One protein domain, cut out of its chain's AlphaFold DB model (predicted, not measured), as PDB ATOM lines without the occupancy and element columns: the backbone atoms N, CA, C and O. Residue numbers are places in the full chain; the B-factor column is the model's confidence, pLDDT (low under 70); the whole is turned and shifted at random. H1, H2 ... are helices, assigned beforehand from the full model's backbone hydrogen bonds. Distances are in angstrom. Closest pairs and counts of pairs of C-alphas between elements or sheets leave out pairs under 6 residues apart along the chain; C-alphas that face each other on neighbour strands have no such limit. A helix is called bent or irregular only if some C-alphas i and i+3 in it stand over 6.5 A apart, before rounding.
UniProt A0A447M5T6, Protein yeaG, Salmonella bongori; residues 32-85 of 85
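Overview. This is residues 32 to 85 of the 85 residues of the protein "Protein yeaG" of Salmonella bongori (UniProt A0A447M5T6). Picture a V of two long helices, H2 and H3, which meet where the end of H2 turns into the start of H3, with the short helix H1 set in the opening between them. H1 packs on H2 about perpendicular to it, and its last residue, Ile 40, comes near H3. The printed part has 54 residues with three named helices, in the order H1, H2, H3, and no named strand; the class is all helix. The whole is compact, with a radius of gyration of the C-alphas of 11.2 A, and spans 31 by 24 by 21 A.

Along the chain. Begin at Asn 32 and step to C-alpha 33 at (-9.782, -0.469, 20.266), where H1 starts; it holds residues 33 to 40 and is 10.4 A long from first to last C-alpha. H1 is neither bent nor irregular, but only just: C-alphas 35 and 38 are 6.4 A apart. Residues 41 to 47 make a short link to H2, residues 48 to 63, which starts at C-alpha 48 at (6.650, 7.969, 12.762) and is 22.6 A long. Past residues 64 to 67, a tight link, you find H3, residues 68 to 83, 22.5 A long, which ends at C-alpha 83 at (-5.673, -5.656, 30.537).

Arrangement. Look first at H1 and H2, which touch with 7 pairs of C-alphas within 8 A; the closest are those of Val 39 and His 54, 4.8 A apart. Their lines stand at 81 degrees, about perpendicular, and H2 touches H1 with residues 50 to 57 alone. Further along, H2 touches H3 with residues 58 to 62 alone, and H3 touches H2 with residues 68 to 71 alone. The closest C-alphas there are those of Val 58 and Arg 68, 6.6 A apart. H2 and H3 run opposite ways at a steep tilt of 66 degrees. H1 and H3 are close but not clearly touching; their closest C-alphas, those of Ile 40 and Cys 75, are 5.6 A apart. These two run opposite ways at a shallow tilt of 34.8 degrees, only just short of steep. On the backbone, each O i to N i+4 pair in H2 and H3 is within hydrogen-bond range; in H1 1 of 4 is, beside 3 of 5 O i to N i+3 pairs.

Size, cuts and confidence. The two C-alphas farthest apart are those of Glu 63 and Ser 85, 30.6 A. The printed part runs from residue 32 to residue 85, the chain's last, with no cut, and neither link is long. The mean pLDDT of the printed part is 71.9; look for values under 70 in residues 32 to 46, which include H1, and in residues 81 to 85, of which 81 to 83 belong to H3.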
ATOM      1  N   ASN A  32     -12.144   1.371  16.429       51.59
ATOM      2  CA  ASN A  32     -11.798   0.091  17.027       51.59
ATOM      3  C   ASN A  32     -10.664   0.217  18.059       51.59
ATOM      4  O   ASN A  32      -9.711   0.975  17.884       51.59
ATOM      5  N   THR A  33     -10.749  -0.548  19.151       55.69
ATOM      6  CA  THR A  33      -9.782  -0.469  20.266       55.69
ATOM      7  C   THR A  33      -8.356  -0.912  19.921       55.69
ATOM      8  O   THR A  33      -7.427  -0.600  20.663       55.69
ATOM      9  N   GLU A  34      -8.165  -1.631  18.816       56.84
ATOM     10  CA  GLU A  34      -6.850  -2.096  18.359       56.84
ATOM     11  C   GLU A  34      -6.013  -0.969  17.734       56.84
ATOM     12  O   GLU A  34      -4.809  -0.919  17.961       56.84
ATOM     13  N   GLU A  35      -6.647  -0.003  17.058       58.75
ATOM     14  CA  GLU A  35      -5.978   1.202  16.522       58.75
ATOM     15  C   GLU A  35      -5.618   2.213  17.616       58.75
ATOM     16  O   GLU A  35      -4.780   3.096  17.439       58.75
ATOM     17  N   LEU A  36      -6.262   2.067  18.770       62.19
ATOM     18  CA  LEU A  36      -6.123   2.958  19.905       62.19
ATOM     19  C   LEU A  36      -4.825   2.671  20.665       62.19
ATOM     20  O   LEU A  36      -4.109   3.599  21.035       62.19
ATOM     21  N   LEU A  37      -4.503   1.385  20.847       62.56
ATOM     22  CA  LEU A  37      -3.337   0.880  21.576       62.56
ATOM     23  C   LEU A  37      -1.993   1.500  21.152       62.56
ATOM     24  O   LEU A  37      -1.298   1.978  22.049       62.56
ATOM     25  N   PRO A  38      -1.613   1.553  19.860       62.12
ATOM     26  CA  PRO A  38      -0.344   2.157  19.456       62.12
ATOM     27  C   PRO A  38      -0.279   3.657  19.752       62.12
ATOM     28  O   PRO A  38       0.771   4.162  20.140       62.12
ATOM     29  N   VAL A  39      -1.417   4.353  19.665       62.16
ATOM     30  CA  VAL A  39      -1.502   5.803  19.866       62.16
ATOM     31  C   VAL A  39      -1.538   6.185  21.349       62.16
ATOM     32  O   VAL A  39      -1.022   7.234  21.712       62.16
ATOM     33  N   ILE A  40      -2.103   5.362  22.241       64.00
ATOM     34  CA  ILE A  40      -2.101   5.638  23.695       64.00
ATOM     35  C   ILE A  40      -0.947   4.977  24.448       64.00
ATOM     36  O   ILE A  40      -0.692   5.325  25.606       64.00
ATOM     37  N   SER A  41      -0.266   4.003  23.838       63.53
ATOM     38  CA  SER A  41       0.914   3.406  24.445       63.53
ATOM     39  C   SER A  41       2.069   4.396  24.322       63.53
ATOM     40  O   SER A  41       2.525   4.710  23.230       63.53
ATOM     41  N   PHE A  42       2.558   4.896  25.456       63.88
ATOM     42  CA  PHE A  42       3.793   5.688  25.533       63.88
ATOM     43  C   PHE A  42       5.028   4.790  25.318       63.88
ATOM     44  O   PHE A  42       5.971   4.805  26.111       63.88
ATOM     45  N   ASN A  43       4.990   3.922  24.306       64.25
ATOM     46  CA  ASN A  43       6.033   2.949  24.036       64.25
ATOM     47  C   ASN A  43       7.126   3.593  23.182       64.25
ATOM     48  O   ASN A  43       6.842   4.301  22.225       64.25
ATOM     49  N   ALA A  44       8.390   3.321  23.502       57.81
ATOM     50  CA  ALA A  44       9.538   3.971  22.861       57.81
ATOM     51  C   ALA A  44       9.829   3.490  21.420       57.81
ATOM     52  O   ALA A  44      10.791   3.946  20.807       57.81
ATOM     53  N   LYS A  45       9.048   2.535  20.898       58.75
ATOM     54  CA  LYS A  45       9.210   1.935  19.566       58.75
ATOM     55  C   LYS A  45       7.874   1.972  18.825       58.75
ATOM     56  O   LYS A  45       7.173   0.968  18.775       58.75
ATOM     57  N   THR A  46       7.521   3.136  18.301       65.94
ATOM     58  CA  THR A  46       6.358   3.348  17.432       65.94
ATOM     59  C   THR A  46       6.836   3.944  16.109       65.94
ATOM     60  O   THR A  46       7.876   4.607  16.045       65.94
ATOM     61  N   SER A  47       6.121   3.662  15.026       75.75
ATOM     62  CA  SER A  47       6.398   4.240  13.709       75.75
ATOM     63  C   SER A  47       6.169   5.753  13.739       75.75
ATOM     64  O   SER A  47       5.383   6.262  14.538       75.75
ATOM     65  N   THR A  48       6.797   6.502  12.831       79.12
ATOM     66  CA  THR A  48       6.650   7.969  12.762       79.12
ATOM     67  C   THR A  48       5.190   8.422  12.613       79.12
ATOM     68  O   THR A  48       4.800   9.438  13.183       79.12
ATOM     69  N   ASP A  49       4.366   7.654  11.892       78.50
ATOM     70  CA  ASP A  49       2.924   7.907  11.752       78.50
ATOM     71  C   ASP A  49       2.161   7.735  13.080       78.50
ATOM     72  O   ASP A  49       1.326   8.565  13.442       78.50
ATOM     73  N   GLU A  50       2.498   6.701  13.854       74.62
ATOM     74  CA  GLU A  50       1.910   6.431  15.172       74.62
ATOM     75  C   GLU A  50       2.300   7.515  16.186       74.62
ATOM     76  O   GLU A  50       1.453   7.973  16.955       74.62
ATOM     77  N   GLN A  51       3.552   7.986  16.142       76.75
ATOM     78  CA  GLN A  51       4.020   9.093  16.979       76.75
ATOM     79  C   GLN A  51       3.279  10.397  16.659       76.75
ATOM     80  O   GLN A  51       2.824  11.085  17.568       76.75
ATOM     81  N   LYS A  52       3.078  10.710  15.374       81.50
ATOM     82  CA  LYS A  52       2.320  11.900  14.971       81.50
ATOM     83  C   LYS A  52       0.869  11.841  15.459       81.50
ATOM     84  O   LYS A  52       0.359  12.813  16.005       81.50
ATOM     85  N   LYS A  53       0.220  10.680  15.330       77.06
ATOM     86  CA  LYS A  53      -1.135  10.458  15.859       77.06
ATOM     87  C   LYS A  53      -1.190  10.589  17.384       77.06
ATOM     88  O   LYS A  53      -2.188  11.095  17.904       77.06
ATOM     89  N   HIS A  54      -0.144  10.150  18.091       80.50
ATOM     90  CA  HIS A  54      -0.015  10.324  19.540       80.50
ATOM     91  C   HIS A  54       0.044  11.802  19.909       80.50
ATOM     92  O   HIS A  54      -0.735  12.252  20.750       80.50
ATOM     93  N   ASP A  55       0.909  12.561  19.245       81.31
ATOM     94  CA  ASP A  55       1.073  13.988  19.502       81.31
ATOM     95  C   ASP A  55      -0.235  14.751  19.211       81.31
ATOM     96  O   ASP A  55      -0.723  15.478  20.078       81.31
ATOM     97  N   ASP A  56      -0.910  14.459  18.090       82.25
ATOM     98  CA  ASP A  56      -2.220  15.037  17.750       82.25
ATOM     99  C   ASP A  56      -3.316  14.680  18.775       82.25
ATOM    100  O   ASP A  56      -4.268  15.439  18.995       82.25
ATOM    101  N   PHE A  57      -3.258  13.489  19.377       80.56
ATOM    102  CA  PHE A  57      -4.169  13.099  20.456       80.56
ATOM    103  C   PHE A  57      -3.881  13.891  21.735       80.56
ATOM    104  O   PHE A  57      -4.810  14.429  22.349       80.56
ATOM    105  N   VAL A  58      -2.607  13.980  22.126       81.69
ATOM    106  CA  VAL A  58      -2.169  14.726  23.311       81.69
ATOM    107  C   VAL A  58      -2.543  16.199  23.179       81.69
ATOM    108  O   VAL A  58      -3.102  16.753  24.128       81.69
ATOM    109  N   ASP A  59      -2.335  16.807  22.014       83.69
ATOM    110  CA  ASP A  59      -2.658  18.211  21.763       83.69
ATOM    111  C   ASP A  59      -4.165  18.474  21.847       83.69
ATOM    112  O   ASP A  59      -4.589  19.357  22.594       83.69
ATOM    113  N   ARG A  60      -5.007  17.633  21.232       80.94
ATOM    114  CA  ARG A  60      -6.478  17.745  21.351       80.94
ATOM    115  C   ARG A  60      -6.977  17.574  22.787       80.94
ATOM    116  O   ARG A  60      -8.011  18.127  23.173       80.94
ATOM    117  N   MET A  61      -6.275  16.786  23.596       76.94
ATOM    118  CA  MET A  61      -6.557  16.677  25.025       76.94
ATOM    119  C   MET A  61      -6.074  17.919  25.785       76.94
ATOM    120  O   MET A  61      -6.771  18.395  26.682       76.94
ATOM    121  N   MET A  62      -4.935  18.492  25.407       81.94
ATOM    122  CA  MET A  62      -4.451  19.746  25.979       81.94
ATOM    123  C   MET A  62      -5.369  20.931  25.674       81.94
ATOM    124  O   MET A  62      -5.656  21.712  26.582       81.94
ATOM    125  N   GLU A  63      -5.924  21.014  24.464       80.81
ATOM    126  CA  GLU A  63      -6.941  22.009  24.088       80.81
ATOM    127  C   GLU A  63      -8.202  21.920  24.957       80.81
ATOM    128  O   GLU A  63      -8.832  22.929  25.268       80.81
ATOM    129  N   LYS A  64      -8.549  20.716  25.427       74.19
ATOM    130  CA  LYS A  64      -9.667  20.491  26.359       74.19
ATOM    131  C   LYS A  64      -9.330  20.810  27.819       74.19
ATOM    132  O   LYS A  64     -10.160  20.577  28.697       74.19
ATOM    133  N   GLY A  65      -8.129  21.323  28.089       77.00
ATOM    134  CA  GLY A  65      -7.680  21.732  29.419       77.00
ATOM    135  C   GLY A  65      -6.973  20.637  30.220       77.00
ATOM    136  O   GLY A  65      -6.710  20.837  31.408       77.00
ATOM    137  N   TYR A  66      -6.647  19.493  29.609       79.31
ATOM    138  CA  TYR A  66      -5.840  18.466  30.266       79.31
ATOM    139  C   TYR A  66      -4.347  18.796  30.168       79.31
ATOM    140  O   TYR A  66      -3.853  19.340  29.190       79.31
ATOM    141  N   THR A  67      -3.573  18.434  31.180       82.50
ATOM    142  CA  THR A  67      -2.106  18.499  31.108       82.50
ATOM    143  C   THR A  67      -1.552  17.216  30.494       82.50
ATOM    144  O   THR A  67      -2.125  16.146  30.694       82.50
ATOM    145  N   ARG A  68      -0.375  17.264  29.851       79.94
ATOM    146  CA  ARG A  68       0.296  16.044  29.343       79.94
ATOM    147  C   ARG A  68       0.430  14.954  30.406       79.94
ATOM    148  O   ARG A  68       0.245  13.779  30.120       79.94
ATOM    149  N   LYS A  69       0.702  15.345  31.657       80.00
ATOM    150  CA  LYS A  69       0.795  14.410  32.786       80.00
ATOM    151  C   LYS A  69      -0.546  13.733  33.083       80.00
ATOM    152  O   LYS A  69      -0.566  12.538  33.349       80.00
ATOM    153  N   GLN A  70      -1.653  14.475  33.022       76.94
ATOM    154  CA  GLN A  70      -2.992  13.899  33.156       76.94
ATOM    155  C   GLN A  70      -3.291  12.959  31.990       76.94
ATOM    156  O   GLN A  70      -3.679  11.828  32.244       76.94
ATOM    157  N   VAL A  71      -3.047  13.379  30.743       80.50
ATOM    158  CA  VAL A  71      -3.240  12.538  29.544       80.50
ATOM    159  C   VAL A  71      -2.464  11.228  29.654       80.50
ATOM    160  O   VAL A  71      -3.015  10.160  29.410       80.50
ATOM    161  N   ARG A  72      -1.220  11.282  30.132       81.50
ATOM    162  CA  ARG A  72      -0.424  10.083  30.386       81.50
ATOM    163  C   ARG A  72      -1.051   9.154  31.426       81.50
ATOM    164  O   ARG A  72      -1.230   7.973  31.148       81.50
ATOM    165  N   LEU A  73      -1.416   9.684  32.595       79.12
ATOM    166  CA  LEU A  73      -2.045   8.898  33.666       79.12
ATOM    167  C   LEU A  73      -3.368   8.260  33.217       79.12
ATOM    168  O   LEU A  73      -3.697   7.150  33.627       79.12
ATOM    169  N   LEU A  74      -4.112   8.953  32.357       76.62
ATOM    170  CA  LEU A  74      -5.361   8.482  31.765       76.62
ATOM    171  C   LEU A  74      -5.150   7.294  30.833       76.62
ATOM    172  O   LEU A  74      -5.836   6.280  30.967       76.62
ATOM    173  N   CYS A  75      -4.191   7.412  29.915       77.12
ATOM    174  CA  CYS A  75      -3.809   6.324  29.024       77.12
ATOM    175  C   CYS A  75      -3.321   5.107  29.824       77.12
ATOM    176  O   CYS A  75      -3.776   3.993  29.577       77.12
ATOM    177  N   GLU A  76      -2.466   5.313  30.831       77.06
ATOM    178  CA  GLU A  76      -1.970   4.243  31.708       77.06
ATOM    179  C   GLU A  76      -3.103   3.549  32.488       77.06
ATOM    180  O   GLU A  76      -3.136   2.318  32.568       77.06
ATOM    181  N   TRP A  77      -4.052   4.315  33.043       79.12
ATOM    182  CA  TRP A  77      -5.218   3.761  33.736       79.12
ATOM    183  C   TRP A  77      -6.100   2.935  32.795       79.12
ATOM    184  O   TRP A  77      -6.468   1.811  33.134       79.12
ATOM    185  N   TYR A  78      -6.387   3.454  31.599       74.62
ATOM    186  CA  TYR A  78      -7.207   2.763  30.604       74.62
ATOM    187  C   TYR A  78      -6.579   1.429  30.174       74.62
ATOM    188  O   TYR A  78      -7.251   0.398  30.179       74.62
ATOM    189  N   LEU A  79      -5.272   1.428  29.881       72.94
ATOM    190  CA  LEU A  79      -4.525   0.212  29.547       72.94
ATOM    191  C   LEU A  79      -4.577  -0.820  30.678       72.94
ATOM    192  O   LEU A  79      -4.722  -2.013  30.416       72.94
ATOM    193  N   ARG A  80      -4.489  -0.368  31.935       71.69
ATOM    194  CA  ARG A  80      -4.573  -1.244  33.107       71.69
ATOM    195  C   ARG A  80      -5.954  -1.878  33.244       71.69
ATOM    196  O   ARG A  80      -6.034  -3.090  33.392       71.69
ATOM    197  N   VAL A  81      -7.021  -1.083  33.162       69.38
ATOM    198  CA  VAL A  81      -8.406  -1.577  33.270       69.38
ATOM    199  C   VAL A  81      -8.720  -2.580  32.163       69.38
ATOM    200  O   VAL A  81      -9.272  -3.641  32.439       69.38
ATOM    201  N   ARG A  82      -8.311  -2.286  30.924       66.62
ATOM    202  CA  ARG A  82      -8.544  -3.167  29.777       66.62
ATOM    203  C   ARG A  82      -7.738  -4.468  29.854       66.62
ATOM    204  O   ARG A  82      -8.261  -5.501  29.474       66.62
ATOM    205  N   LYS A  83      -6.493  -4.441  30.348       60.38
ATOM    206  CA  LYS A  83      -5.673  -5.656  30.537       60.38
ATOM    207  C   LYS A  83      -6.187  -6.556  31.670       60.38
ATOM    208  O   LYS A  83      -5.860  -7.735  31.702       60.38
ATOM    209  N   SER A  84      -6.937  -5.990  32.612       52.81
ATOM    210  CA  SER A  84      -7.567  -6.720  33.716       52.81
ATOM    211  C   SER A  84      -9.002  -7.178  33.421       52.81
ATOM    212  O   SER A  84      -9.615  -7.749  34.319       52.81
ATOM    213  N   SER A  85      -9.534  -6.910  32.220       50.12
ATOM    214  CA  SER A  85     -10.859  -7.368  31.766       50.12
ATOM    215  C   SER A  85     -10.752  -8.563  30.827       50.12
ATOM    216  O   SER A  85      -9.705  -8.679  30.153       50.12
TER     217      SER A  85